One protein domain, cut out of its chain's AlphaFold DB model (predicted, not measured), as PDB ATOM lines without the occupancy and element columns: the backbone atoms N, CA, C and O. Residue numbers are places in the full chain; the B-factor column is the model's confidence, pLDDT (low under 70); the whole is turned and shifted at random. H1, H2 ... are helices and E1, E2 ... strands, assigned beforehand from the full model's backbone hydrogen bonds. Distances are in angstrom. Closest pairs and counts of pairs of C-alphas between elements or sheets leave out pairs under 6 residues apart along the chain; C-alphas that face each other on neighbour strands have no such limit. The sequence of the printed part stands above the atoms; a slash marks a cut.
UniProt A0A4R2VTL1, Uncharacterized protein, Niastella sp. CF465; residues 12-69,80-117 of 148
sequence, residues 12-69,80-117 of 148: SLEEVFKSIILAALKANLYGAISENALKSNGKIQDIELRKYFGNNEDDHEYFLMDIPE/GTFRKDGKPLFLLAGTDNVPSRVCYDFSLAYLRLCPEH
ATOM      1  N   SER A  12      65.925 -20.012 -39.666       94.31
ATOM      2  CA  SER A  12      66.609 -19.124 -38.724       94.31
ATOM      3  C   SER A  12      66.440 -17.649 -39.110       94.31
ATOM      4  O   SER A  12      66.297 -17.301 -40.283       94.31
ATOM      5  N   LEU A  13      66.525 -16.761 -38.114       93.25
ATOM      6  CA  LEU A  13      66.468 -15.309 -38.319       93.25
ATOM      7  C   LEU A  13      67.506 -14.823 -39.346       93.25
ATOM      8  O   LEU A  13      67.201 -13.986 -40.194       93.25
ATOM      9  N   GLU A  14      68.722 -15.376 -39.291       94.25
ATOM     10  CA  GLU A  14      69.811 -15.054 -40.217       94.25
ATOM     11  C   GLU A  14      69.459 -15.432 -41.663       94.25
ATOM     12  O   GLU A  14      69.671 -14.635 -42.581       94.25
ATOM     13  N   GLU A  15      68.877 -16.615 -41.877       96.31
ATOM     14  CA  GLU A  15      68.447 -17.066 -43.203       96.31
ATOM     15  C   GLU A  15      67.326 -16.192 -43.766       96.31
ATOM     16  O   GLU A  15      67.374 -15.820 -44.944       96.31
ATOM     17  N   VAL A  16      66.344 -15.829 -42.935       96.94
ATOM     18  CA  VAL A  16      65.246 -14.936 -43.330       96.94
ATOM     19  C   VAL A  16      65.797 -13.573 -43.736       96.94
ATOM     20  O   VAL A  16      65.551 -13.120 -44.856       96.94
ATOM     21  N   PHE A  17      66.602 -12.951 -42.873       95.88
ATOM     22  CA  PHE A  17      67.202 -11.646 -43.132       95.88
ATOM     23  C   PHE A  17      68.048 -11.651 -44.410       95.88
ATOM     24  O   PHE A  17      67.844 -10.822 -45.301       95.88
ATOM     25  N   LYS A  18      68.942 -12.634 -44.562       96.31
ATOM     26  CA  LYS A  18      69.772 -12.792 -45.762       96.31
ATOM     27  C   LYS A  18      68.921 -12.925 -47.025       96.31
ATOM     28  O   LYS A  18      69.247 -12.313 -48.041       96.31
ATOM     29  N   SER A  19      67.840 -13.701 -46.970       97.44
ATOM     30  CA  SER A  19      66.955 -13.909 -48.121       97.44
ATOM     31  C   SER A  19      66.234 -12.625 -48.526       97.44
ATOM     32  O   SER A  19      66.155 -12.328 -49.715       97.44
ATOM     33  N   ILE A  20      65.782 -11.821 -47.559       96.50
ATOM     34  CA  ILE A  20      65.141 -10.519 -47.812       96.50
ATOM     35  C   ILE A  20      66.116  -9.554 -48.490       96.50
ATOM     36  O   ILE A  20      65.786  -8.980 -49.528       96.50
ATOM     37  N   ILE A  21      67.336  -9.410 -47.961       96.00
ATOM     38  CA  ILE A  21      68.335  -8.503 -48.544       96.00
ATOM     39  C   ILE A  21      68.741  -8.961 -49.949       96.00
ATOM     40  O   ILE A  21      68.793  -8.153 -50.876       96.00
ATOM     41  N   LEU A  22      68.980 -10.260 -50.154       96.88
ATOM     42  CA  LEU A  22      69.315 -10.789 -51.479       96.88
ATOM     43  C   LEU A  22      68.165 -10.624 -52.481       96.88
ATOM     44  O   LEU A  22      68.424 -10.320 -53.645       96.88
ATOM     45  N   ALA A  23      66.916 -10.806 -52.051       97.12
ATOM     46  CA  ALA A  23      65.745 -10.575 -52.890       97.12
ATOM     47  C   ALA A  23      65.637  -9.104 -53.312       97.12
ATOM     48  O   ALA A  23      65.453  -8.827 -54.496       97.12
ATOM     49  N   ALA A  24      65.837  -8.167 -52.381       95.56
ATOM     50  CA  ALA A  24      65.854  -6.738 -52.680       95.56
ATOM     51  C   ALA A  24      66.923  -6.381 -53.727       95.56
ATOM     52  O   ALA A  24      66.620  -5.720 -54.720       95.56
ATOM     53  N   LEU A  25      68.146  -6.896 -53.566       94.50
ATOM     54  CA  LEU A  25      69.227  -6.689 -54.533       94.50
ATOM     55  C   LEU A  25      68.881  -7.266 -55.915       94.50
ATOM     56  O   LEU A  25      69.082  -6.598 -56.927       94.50
ATOM     57  N   LYS A  26      68.314  -8.478 -55.975       95.81
ATOM     58  CA  LYS A  26      67.869  -9.104 -57.235       95.81
ATOM     59  C   LYS A  26      66.731  -8.339 -57.914       95.81
ATOM     60  O   LYS A  26      66.644  -8.348 -59.139       95.81
ATOM     61  N   ALA A  27      65.889  -7.671 -57.134       93.88
ATOM     62  CA  ALA A  27      64.827  -6.793 -57.616       93.88
ATOM     63  C   ALA A  27      65.328  -5.385 -58.016       93.88
ATOM     64  O   ALA A  27      64.527  -4.540 -58.422       93.88
ATOM     65  N   ASN A  28      66.645  -5.129 -57.946       93.19
ATOM     66  CA  ASN A  28      67.269  -3.815 -58.144       93.19
ATOM     67  C   ASN A  28      66.683  -2.739 -57.215       93.19
ATOM     68  O   ASN A  28      66.425  -1.610 -57.638       93.19
ATOM     69  N   LEU A  29      66.439  -3.107 -55.958       92.81
ATOM     70  CA  LEU A  29      65.969  -2.201 -54.919       92.81
ATOM     71  C   LEU A  29      67.146  -1.698 -54.089       92.81
ATOM     72  O   LEU A  29      68.090  -2.434 -53.793       92.81
ATOM     73  N   TYR A  30      67.056  -0.440 -53.677       90.38
ATOM     74  CA  TYR A  30      67.869   0.085 -52.594       90.38
ATOM     75  C   TYR A  30      67.411  -0.545 -51.275       90.38
ATOM     76  O   TYR A  30      66.210  -0.643 -51.024       90.38
ATOM     77  N   GLY A  31      68.366  -0.971 -50.449       89.69
ATOM     78  CA  GLY A  31      68.117  -1.499 -49.111       89.69
ATOM     79  C   GLY A  31      68.840  -0.663 -48.062       89.69
ATOM     80  O   GLY A  31      70.058  -0.495 -48.150       89.69
ATOM     81  N   ALA A  32      68.110  -0.177 -47.063       90.94
ATOM     82  CA  ALA A  32      68.659   0.476 -45.880       90.94
ATOM     83  C   ALA A  32      68.121  -0.169 -44.606       90.94
ATOM     84  O   ALA A  32      67.046  -0.760 -44.582       90.94
ATOM     85  N   ILE A  33      68.899  -0.061 -43.535       90.44
ATOM     86  CA  ILE A  33      68.542  -0.576 -42.217       90.44
ATOM     87  C   ILE A  33      68.674   0.588 -41.247       90.44
ATOM     88  O   ILE A  33      69.728   1.228 -41.197       90.44
ATOM     89  N   SER A  34      67.611   0.880 -40.501       87.94
ATOM     90  CA  SER A  34      67.633   1.954 -39.511       87.94
ATOM     91  C   SER A  34      68.601   1.668 -38.362       87.94
ATOM     92  O   SER A  34      68.908   0.522 -38.019       87.94
ATOM     93  N   GLU A  35      69.068   2.736 -37.718       88.31
ATOM     94  CA  GLU A  35      69.805   2.612 -36.466       88.31
ATOM     95  C   GLU A  35      68.946   1.866 -35.432       88.31
ATOM     96  O   GLU A  35      67.751   2.129 -35.290       88.31
ATOM     97  N   ASN A  36      69.544   0.922 -34.703       87.62
ATOM     98  CA  ASN A  36      68.838   0.074 -33.737       87.62
ATOM     99  C   ASN A  36      67.703  -0.775 -34.352       87.62
ATOM    100  O   ASN A  36      66.719  -1.071 -33.669       87.62
ATOM    101  N   ALA A  37      67.815  -1.169 -35.625       91.06
ATOM    102  CA  ALA A  37      66.874  -2.085 -36.275       91.06
ATOM    103  C   ALA A  37      66.762  -3.437 -35.552       91.06
ATOM    104  O   ALA A  37      65.658  -3.941 -35.366       91.06
ATOM    105  N   LEU A  38      67.888  -4.004 -35.102       94.19
ATOM    106  CA  LEU A  38      67.894  -5.202 -34.263       94.19
ATOM    107  C   LEU A  38      67.523  -4.825 -32.824       94.19
ATOM    108  O   LEU A  38      68.296  -4.178 -32.114       94.19
ATOM    109  N   LYS A  39      66.328  -5.230 -32.402       93.50
ATOM    110  CA  LYS A  39      65.806  -4.996 -31.057       93.50
ATOM    111  C   LYS A  39      66.346  -6.040 -30.078       93.50
ATOM    112  O   LYS A  39      66.785  -7.124 -30.458       93.50
ATOM    113  N   SER A  40      66.282  -5.729 -28.785       91.44
ATOM    114  CA  SER A  40      66.784  -6.604 -27.715       91.44
ATOM    115  C   SER A  40      66.057  -7.950 -27.609       91.44
ATOM    116  O   SER A  40      66.633  -8.902 -27.091       91.44
ATOM    117  N   ASN A  41      64.819  -8.040 -28.101       88.81
ATOM    118  CA  ASN A  41      64.033  -9.274 -28.177       88.81
ATOM    119  C   ASN A  41      64.335 -10.114 -29.436       88.81
ATOM    120  O   ASN A  41      63.684 -11.127 -29.650       88.81
ATOM    121  N   GLY A  42      65.291  -9.707 -30.279       89.06
ATOM    122  CA  GLY A  42      65.649 -10.423 -31.506       89.06
ATOM    123  C   GLY A  42      64.806 -10.061 -32.732       89.06
ATOM    124  O   GLY A  42      65.103 -10.546 -33.821       89.06
ATOM    125  N   LYS A  43      63.805  -9.181 -32.595       93.62
ATOM    126  CA  LYS A  43      63.083  -8.598 -33.733       93.62
ATOM    127  C   LYS A  43      64.026  -7.738 -34.574       93.62
ATOM    128  O   LYS A  43      64.804  -6.965 -34.015       93.62
ATOM    129  N   ILE A  44      63.914  -7.798 -35.898       94.38
ATOM    130  CA  ILE A  44      64.532  -6.811 -36.794       94.38
ATOM    131  C   ILE A  44      63.420  -5.926 -37.344       94.38
ATOM    132  O   ILE A  44      62.438  -6.433 -37.877       94.38
ATOM    133  N   GLN A  45      63.549  -4.613 -37.198       93.06
ATOM    134  CA  GLN A  45      62.563  -3.648 -37.680       93.06
ATOM    135  C   GLN A  45      63.162  -2.652 -38.655       93.06
ATOM    136  O   GLN A  45      64.376  -2.445 -38.660       93.06
ATOM    137  N   ASP A  46      62.286  -2.002 -39.417       89.44
ATOM    138  CA  ASP A  46      62.628  -0.846 -40.245       89.44
ATOM    139  C   ASP A  46      63.704  -1.174 -41.305       89.44
ATOM    140  O   ASP A  46      64.633  -0.399 -41.557       89.44
ATOM    141  N   ILE A  47      63.594  -2.352 -41.936       93.81
ATOM    142  CA  ILE A  47      64.360  -2.665 -43.149       93.81
ATOM    143  C   ILE A  47      63.668  -1.953 -44.310       93.81
ATOM    144  O   ILE A  47      62.628  -2.392 -44.801       93.81
ATOM    145  N   GLU A  48      64.234  -0.839 -44.752       93.19
ATOM    146  CA  GLU A  48      63.681  -0.049 -45.838       93.19
ATOM    147  C   GLU A  48      64.097  -0.614 -47.194       93.19
ATOM    148  O   GLU A  48      65.288  -0.710 -47.497       93.19
ATOM    149  N   LEU A  49      63.109  -0.941 -48.028       93.19
ATOM    150  CA  LEU A  49      63.297  -1.360 -49.413       93.19
ATOM    151  C   LEU A  49      62.673  -0.319 -50.346       93.19
ATOM    152  O   LEU A  49      61.471  -0.060 -50.270       93.19
ATOM    153  N   ARG A  50      63.483   0.279 -51.226       91.88
ATOM    154  CA  ARG A  50      63.109   1.453 -52.034       91.88
ATOM    155  C   ARG A  50      63.471   1.295 -53.507       91.88
ATOM    156  O   ARG A  50      64.504   0.726 -53.852       91.88
ATOM    157  N   LYS A  51      62.654   1.881 -54.383       90.19
ATOM    158  CA  LYS A  51      62.938   2.059 -55.812       90.19
ATOM    159  C   LYS A  51      62.765   3.519 -56.209       90.19
ATOM    160  O   LYS A  51      61.751   4.120 -55.874       90.19
ATOM    161  N   TYR A  52      63.733   4.048 -56.951       85.25
ATOM    162  CA  TYR A  52      63.665   5.371 -57.573       85.25
ATOM    163  C   TYR A  52      63.183   5.239 -59.024       85.25
ATOM    164  O   TYR A  52      63.552   4.279 -59.711       85.25
ATOM    165  N   PHE A  53      62.367   6.181 -59.496       81.06
ATOM    166  CA  PHE A  53      61.833   6.200 -60.859       81.06
ATOM    167  C   PHE A  53      62.279   7.447 -61.630       81.06
ATOM    168  O   PHE A  53      62.261   8.559 -61.116       81.06
ATOM    169  N   GLY A  54      62.625   7.270 -62.910       74.06
ATOM    170  CA  GLY A  54      63.024   8.375 -63.789       74.06
ATOM    171  C   GLY A  54      64.422   8.941 -63.498       74.06
ATOM    172  O   GLY A  54      65.232   8.317 -62.821       74.06
ATOM    173  N   ASN A  55      64.706  10.121 -64.062       66.50
ATOM    174  CA  ASN A  55      65.965  10.861 -63.871       66.50
ATOM    175  C   ASN A  55      65.900  11.871 -62.705       66.50
ATOM    176  O   ASN A  55      66.857  12.616 -62.506       66.50
ATOM    177  N   ASN A  56      64.783  11.925 -61.970       52.91
ATOM    178  CA  ASN A  56      64.595  12.811 -60.822       52.91
ATOM    179  C   ASN A  56      64.563  11.966 -59.546       52.91
ATOM    180  O   ASN A  56      63.730  11.076 -59.417       52.91
ATOM    181  N   GLU A  57      65.452  12.272 -58.605       60.12
ATOM    182  CA  GLU A  57      65.667  11.508 -57.365       60.12
ATOM    183  C   GLU A  57      64.482  11.561 -56.375       60.12
ATOM    184  O   GLU A  57      64.475  10.819 -55.394       60.12
ATOM    185  N   ASP A  58      63.468  12.392 -56.641       64.56
ATOM    186  CA  ASP A  58      62.335  12.611 -55.735       64.56
ATOM    187  C   ASP A  58      61.188  11.600 -55.915       64.56
ATOM    188  O   ASP A  58      60.492  11.299 -54.942       64.56
ATOM    189  N   ASP A  59      60.997  11.026 -57.111       79.94
ATOM    190  CA  ASP A  59      59.944  10.026 -57.343       79.94
ATOM    191  C   ASP A  59      60.434   8.643 -56.911       79.94
ATOM    192  O   ASP A  59      61.238   7.986 -57.581       79.94
ATOM    193  N   HIS A  60      59.936   8.184 -55.767       84.12
ATOM    194  CA  HIS A  60      60.300   6.894 -55.208       84.12
ATOM    195  C   HIS A  60      59.110   6.194 -54.559       84.12
ATOM    196  O   HIS A  60      58.204   6.811 -54.004       84.12
ATOM    197  N   GLU A  61      59.149   4.869 -54.599       89.94
ATOM    198  CA  GLU A  61      58.281   4.006 -53.806       89.94
ATOM    199  C   GLU A  61      59.146   3.236 -52.809       89.94
ATOM    200  O   GLU A  61      60.255   2.805 -53.140       89.94
ATOM    201  N   TYR A  62      58.646   3.047 -51.589       91.12
ATOM    202  CA  TYR A  62      59.342   2.277 -50.565       91.12
ATOM    203  C   TYR A  62      58.374   1.576 -49.615       91.12
ATOM    204  O   TYR A  62      57.245   2.029 -49.405       91.12
ATOM    205  N   PHE A  63      58.840   0.490 -49.005       91.56
ATOM    206  CA  PHE A  63      58.176  -0.137 -47.869       91.56
ATOM    207  C   PHE A  63      59.172  -0.484 -46.764       91.56
ATOM    208  O   PHE A  63      60.370  -0.629 -47.018       91.56
ATOM    209  N   LEU A  64      58.665  -0.588 -45.535       92.88
ATOM    210  CA  LEU A  64      59.444  -0.989 -44.363       92.88
ATOM    211  C   LEU A  64      59.092  -2.426 -44.006       92.88
ATOM    212  O   LEU A  64      57.927  -2.724 -43.753       92.88
ATOM    213  N   MET A  65      60.082  -3.307 -44.013       94.62
ATOM    214  CA  MET A  65      59.926  -4.716 -43.681       94.62
ATOM    215  C   MET A  65      60.407  -4.978 -42.254       94.62
ATOM    216  O   MET A  65      61.541  -4.652 -41.899       94.62
ATOM    217  N   ASP A  66      59.558  -5.640 -41.480       95.69
ATOM    218  CA  ASP A  66      59.875  -6.148 -40.154       95.69
ATOM    219  C   ASP A  66      60.032  -7.672 -40.211       95.69
ATOM    220  O   ASP A  66      59.242  -8.370 -40.846       95.69
ATOM    221  N   ILE A  67      61.022  -8.195 -39.492       96.81
ATOM    222  CA  ILE A  67      61.186  -9.618 -39.204       96.81
ATOM    223  C   ILE A  67      60.862  -9.817 -37.716       96.81
ATOM    224  O   ILE A  67      61.616  -9.319 -36.871       96.81
ATOM    225  N   PRO A  68      59.744 -10.482 -37.369       95.38
ATOM    226  CA  PRO A  68      59.376 -10.739 -35.980       95.38
ATOM    227  C   PRO A  68      60.419 -11.604 -35.259       95.38
ATOM    228  O   PRO A  68      61.158 -12.363 -35.888       95.38
ATOM    229  N   GLU A  69      60.452 -11.543 -33.926       94.44
ATOM    230  CA  GLU A  69      61.145 -12.569 -33.149       94.44
ATOM    231  C   GLU A  69      60.516 -13.963 -33.346       94.44
ATOM    232  O   GLU A  69      59.377 -14.125 -33.814       94.44
ATOM    233  N   GLY A  80      46.984 -19.923 -36.206       87.44
ATOM    234  CA  GLY A  80      46.546 -20.043 -37.591       87.44
ATOM    235  C   GLY A  80      46.196 -18.696 -38.217       87.44
ATOM    236  O   GLY A  80      45.249 -18.628 -39.000       87.44
ATOM    237  N   THR A  81      46.940 -17.640 -37.872       87.56
ATOM    238  CA  THR A  81      46.745 -16.281 -38.405       87.56
ATOM    239  C   THR A  81      46.836 -16.264 -39.930       87.56
ATOM    240  O   THR A  81      46.051 -15.593 -40.593       87.56
ATOM    241  N   PHE A  82      47.760 -17.051 -40.488       90.88
ATOM    242  CA  PHE A  82      47.912 -17.262 -41.924       90.88
ATOM    243  C   PHE A  82      47.676 -18.729 -42.246       90.88
ATOM    244  O   PHE A  82      48.243 -19.607 -41.592       90.88
ATOM    245  N   ARG A  83      46.833 -19.010 -43.247       92.69
ATOM    246  CA  ARG A  83      46.518 -20.383 -43.652       92.69
ATOM    247  C   ARG A  83      46.439 -20.517 -45.157       92.69
ATOM    248  O   ARG A  83      45.789 -19.711 -45.812       92.69
ATOM    249  N   LYS A  84      47.004 -21.601 -45.679       91.25
ATOM    250  CA  LYS A  84      46.795 -22.048 -47.058       91.25
ATOM    251  C   LYS A  84      46.267 -23.477 -47.035       91.25
ATOM    252  O   LYS A  84      46.807 -24.320 -46.324       91.25
ATOM    253  N   ASP A  85      45.164 -23.727 -47.736       91.31
ATOM    254  CA  ASP A  85      44.497 -25.039 -47.779       91.31
ATOM    255  C   ASP A  85      44.200 -25.616 -46.380       91.31
ATOM    256  O   ASP A  85      44.356 -26.805 -46.106       91.31
ATOM    257  N   GLY A  86      43.820 -24.737 -45.447       90.75
ATOM    258  CA  GLY A  86      43.531 -25.093 -44.057       90.75
ATOM    259  C   GLY A  86      44.761 -25.401 -43.191       90.75
ATOM    260  O   GLY A  86      44.596 -25.665 -41.999       90.75
ATOM    261  N   LYS A  87      45.984 -25.327 -43.720       93.56
ATOM    262  CA  LYS A  87      47.217 -25.518 -42.944       93.56
ATOM    263  C   LYS A  87      47.773 -24.173 -42.471       93.56
ATOM    264  O   LYS A  87      47.803 -23.247 -43.281       93.56
ATOM    265  N   PRO A  88      48.161 -24.037 -41.190       95.94
ATOM    266  CA  PRO A  88      48.803 -22.823 -40.693       95.94
ATOM    267  C   PRO A  88      50.172 -22.602 -41.345       95.94
ATOM    268  O   PRO A  88      50.826 -23.553 -41.772       95.94
ATOM    269  N   LEU A  89      50.585 -21.340 -41.418       96.75
ATOM    270  CA  LEU A  89      51.862 -20.896 -41.972       96.75
ATOM    271  C   LEU A  89      52.584 -20.006 -40.962       96.75
ATOM    272  O   LEU A  89      51.948 -19.234 -40.244       96.75
ATOM    273  N   PHE A  90      53.910 -20.095 -40.931       97.19
ATOM    274  CA  PHE A  90      54.739 -19.167 -40.172       97.19
ATOM    275  C   PHE A  90      54.804 -17.833 -40.907       97.19
ATOM    276  O   PHE A  90      55.043 -17.816 -42.117       97.19
ATOM    277  N   LEU A  91      54.659 -16.725 -40.180       96.50
ATOM    278  CA  LEU A  91      55.113 -15.430 -40.676       96.50
ATOM    279  C   LEU A  91      56.622 -15.328 -40.501       96.50
ATOM    280  O   LEU A  91      57.126 -15.466 -39.393       96.50
ATOM    281  N   LEU A  92      57.325 -15.034 -41.585       97.31
ATOM    282  CA  LEU A  92      58.765 -14.809 -41.564       97.31
ATOM    283  C   LEU A  92      59.113 -13.330 -41.555       97.31
ATOM    284  O   LEU A  92      60.096 -12.938 -40.947       97.31
ATOM    285  N   ALA A  93      58.339 -12.511 -42.257       96.56
ATOM    286  CA  ALA A  93      58.513 -11.069 -42.303       96.56
ATOM    287  C   ALA A  93      57.238 -10.423 -42.823       96.56
ATOM    288  O   ALA A  93      56.427 -11.085 -43.474       96.56
ATOM    289  N   GLY A  94      57.059  -9.133 -42.593       94.44
ATOM    290  CA  GLY A  94      55.956  -8.426 -43.213       94.44
ATOM    291  C   GLY A  94      56.049  -6.922 -43.108       94.44
ATOM    292  O   GLY A  94      56.923  -6.358 -42.452       94.44
ATOM    293  N   THR A  95      55.121  -6.283 -43.799       92.00
ATOM    294  CA  THR A  95      54.995  -4.836 -43.859       92.00
ATOM    295  C   THR A  95      53.529  -4.426 -43.852       92.00
ATOM    296  O   THR A  95      52.659  -5.137 -44.368       92.00
ATOM    297  N   ASP A  96      53.242  -3.268 -43.265       86.81
ATOM    298  CA  ASP A  96      51.910  -2.664 -43.252       86.81
ATOM    299  C   ASP A  96      51.675  -1.696 -44.425       86.81
ATOM    300  O   ASP A  96      50.538  -1.263 -44.622       86.81
ATOM    301  N   ASN A  97      52.693  -1.398 -45.247       81.75
ATOM    302  CA  ASN A  97      52.553  -0.586 -46.459       81.75
ATOM    303  C   ASN A  97      52.912  -1.364 -47.740       81.75
ATOM    304  O   ASN A  97      53.856  -2.143 -47.765       81.75
ATOM    305  N   VAL A  98      52.138  -1.161 -48.818       72.19
ATOM    306  CA  VAL A  98      52.275  -1.925 -50.082       72.19
ATOM    307  C   VAL A  98      52.235  -0.989 -51.282       72.19
ATOM    308  O   VAL A  98      51.213  -0.900 -51.968       72.19
ATOM    309  N   PRO A  99      53.319  -0.254 -51.565       75.38
ATOM    310  CA  PRO A  99      53.500   0.278 -52.905       75.38
ATOM    311  C   PRO A  99      53.463  -0.888 -53.901       75.38
ATOM    312  O   PRO A  99      54.284  -1.809 -53.841       75.38
ATOM    313  N   SER A 100      52.475  -0.879 -54.798       76.38
ATOM    314  CA  SER A 100      52.202  -2.010 -55.687       76.38
ATOM    315  C   SER A 100      53.429  -2.403 -56.502       76.38
ATOM    316  O   SER A 100      53.606  -3.596 -56.752       76.38
ATOM    317  N   ARG A 101      54.303  -1.439 -56.865       80.38
ATOM    318  CA  ARG A 101      55.436  -1.747 -57.730       80.38
ATOM    319  C   ARG A 101      56.528  -2.520 -57.029       80.38
ATOM    320  O   ARG A 101      56.944  -3.596 -57.454       80.38
ATOM    321  N   VAL A 102      57.010  -1.910 -55.961       88.12
ATOM    322  CA  VAL A 102      58.197  -2.357 -55.237       88.12
ATOM    323  C   VAL A 102      57.910  -3.666 -54.517       88.12
ATOM    324  O   VAL A 102      58.768  -4.544 -54.493       88.12
ATOM    325  N   CYS A 103      56.686  -3.841 -54.012       89.12
ATOM    326  CA  CYS A 103      56.262  -5.097 -53.411       89.12
ATOM    327  C   CYS A 103      56.211  -6.238 -54.427       89.12
ATOM    328  O   CYS A 103      56.730  -7.303 -54.117       89.12
ATOM    329  N   TYR A 104      55.672  -6.035 -55.635       88.50
ATOM    330  CA  TYR A 104      55.694  -7.082 -56.663       88.50
ATOM    331  C   TYR A 104      57.128  -7.482 -57.028       88.50
ATOM    332  O   TYR A 104      57.464  -8.668 -57.005       88.50
ATOM    333  N   ASP A 105      57.976  -6.496 -57.344       90.56
ATOM    334  CA  ASP A 105      59.351  -6.749 -57.788       90.56
ATOM    335  C   ASP A 105      60.125  -7.520 -56.707       90.56
ATOM    336  O   ASP A 105      60.813  -8.502 -57.002       90.56
ATOM    337  N   PHE A 106      59.949  -7.121 -55.442       94.38
ATOM    338  CA  PHE A 106      60.479  -7.838 -54.288       94.38
ATOM    339  C   PHE A 106      59.912  -9.257 -54.175       94.38
ATOM    340  O   PHE A 106      60.686 -10.203 -54.066       94.38
ATOM    341  N   SER A 107      58.587  -9.429 -54.210       94.38
ATOM    342  CA  SER A 107      57.914 -10.722 -54.047       94.38
ATOM    343  C   SER A 107      58.356 -11.743 -55.087       94.38
ATOM    344  O   SER A 107      58.679 -12.875 -54.732       94.38
ATOM    345  N   LEU A 108      58.432 -11.346 -56.358       93.94
ATOM    346  CA  LEU A 108      58.896 -12.216 -57.433       93.94
ATOM    347  C   LEU A 108      60.370 -12.599 -57.247       93.94
ATOM    348  O   LEU A 108      60.727 -13.775 -57.342       93.94
ATOM    349  N   ALA A 109      61.235 -11.626 -56.945       96.25
ATOM    350  CA  ALA A 109      62.649 -11.895 -56.689       96.25
ATOM    351  C   ALA A 109      62.858 -12.791 -55.458       96.25
ATOM    352  O   ALA A 109      63.727 -13.667 -55.475       96.25
ATOM    353  N   TYR A 110      62.046 -12.597 -54.416       97.69
ATOM    354  CA  TYR A 110      62.060 -13.389 -53.195       97.69
ATOM    355  C   TYR A 110      61.634 -14.831 -53.465       97.69
ATOM    356  O   TYR A 110      62.373 -15.749 -53.125       97.69
ATOM    357  N   LEU A 111      60.501 -15.059 -54.133       97.44
ATOM    358  CA  LEU A 111      60.030 -16.415 -54.426       97.44
ATOM    359  C   LEU A 111      60.954 -17.158 -55.398       97.44
ATOM    360  O   LEU A 111      61.159 -18.354 -55.245       97.44
ATOM    361  N   ARG A 112      61.611 -16.466 -56.336       97.00
ATOM    362  CA  ARG A 112      62.663 -17.082 -57.167       97.00
ATOM    363  C   ARG A 112      63.892 -17.512 -56.359       97.00
ATOM    364  O   ARG A 112      64.630 -18.394 -56.790       97.00
ATOM    365  N   LEU A 113      64.155 -16.869 -55.219       97.62
ATOM    366  CA  LEU A 113      65.219 -17.257 -54.291       97.62
ATOM    367  C   LEU A 113      64.764 -18.377 -53.339       97.62
ATOM    368  O   LEU A 113      65.552 -19.272 -53.039       97.62
ATOM    369  N   CYS A 114      63.510 -18.327 -52.893       97.75
ATOM    370  CA  CYS A 114      62.904 -19.225 -51.914       97.75
ATOM    371  C   CYS A 114      61.578 -19.801 -52.464       97.75
ATOM    372  O   CYS A 114      60.507 -19.380 -52.025       97.75
ATOM    373  N   PRO A 115      61.620 -20.757 -53.411       97.12
ATOM    374  CA  PRO A 115      60.434 -21.197 -54.162       97.12
ATOM    375  C   PRO A 115      59.376 -21.926 -53.323       97.12
ATOM    376  O   PRO A 115      58.206 -21.932 -53.687       97.12
ATOM    377  N   GLU A 116      59.773 -22.505 -52.187       96.56
ATOM    378  CA  GLU A 116      58.870 -23.188 -51.247       96.56
ATOM    379  C   GLU A 116      58.170 -22.225 -50.271       96.56
ATOM    380  O   GLU A 116      57.316 -22.636 -49.478       96.56
ATOM    381  N   HIS A 117      58.567 -20.950 -50.269       97.69
ATOM    382  CA  HIS A 117      57.914 -19.915 -49.474       97.69
ATOM    383  C   HIS A 117      56.691 -19.371 -50.215       97.69
ATOM    384  O   HIS A 117      56.418 -19.686 -51.374       97.69
TER     385      HIS A 117
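Overview. This is residues 12 to 69 and 80 to 117 of the 148 residues of an uncharacterized protein of Niastella sp. CF465 (UniProt A0A4R2VTL1). What is the main picture? A small sheet of three strands, E1, E2 and E3, has the two helices H1 and H2 over one of its faces, and the two helices cross steeply where they meet. The strand E4 lies close to the end of E3 near Ile 67, and the turn between E2 and E3 and the loop of residues 80 to 88 are at opposite ends of the longest axis. What is it made of? The printed part has 96 residues with two named helices and four named strands, in the order H1, E1, E2, E3, E4, H2; the sheet's order is E1, E2, E3, antiparallel, and the class is mixed, helices and strands. How large is it? It is compact, with a radius of gyration of the C-alphas of 14.1 A, and spans 46 by 33 by 21 A.

Along the chain. Where are the strands? E2 is residues 44 to 52, 24.1 A long, from C-alpha 44 at (64.532, -6.811, -36.794); E3 is residues 60 to 67, 23.0 A. E1 is residues 30 to 33 and E4 is residues 90 to 95. Where are the helices? H1 is residues 13 to 26, 20.0 A, beginning at C-alpha 13 at (66.468, -15.309, -38.319). H2 is residues 100 to 113, 20.1 A, ending at C-alpha 113 at (65.219, -17.257, -54.291).

Arrangement. How is the sheet joined? E1, E2 and E3 form a meander, each strand the antiparallel neighbour of the one before, with hairpins E1 and E2, and E2 and E3. N 30 and O 50 are 2.8 A apart and N 49 and O 63 are 2.9 A apart, both within hydrogen-bond range. Where does E4 stand? E4 pairs with no named strand; its closest C-alpha pair with E3 is Ala 93 and Ile 67, 4.3 A apart. How do the helices sit? H1 and H2 are on the same face of the sheet, giving two layers, helices on one face of a sheet; H1 has a height over the sheet of 9.6 A and runs along the strands, at 2 degrees to E2 on the local plane, while H2, at a height of 10.6 A, is only just slantwise to them, at 57 degrees to E2 on the local plane. H1 and H2 touch, opposite ways at a steep tilt of 63 degrees, their closest C-alphas being those of Ala 23 and Tyr 110, 4.6 A apart. In both helices each O i to N i+4 pair is within hydrogen-bond range.

Size, cuts and confidence. Is the printed part cut? Residues 70 to 79 are not printed, and C-alphas 69 and 80 are 17.0 A apart across the cut. Which links are long? Of the links that are printed whole, none is long; H1 to E1 and E4 to H2 are tight. Where is confidence low? The mean pLDDT of the printed part is 90.6, and residues 55 to 58 are under 70.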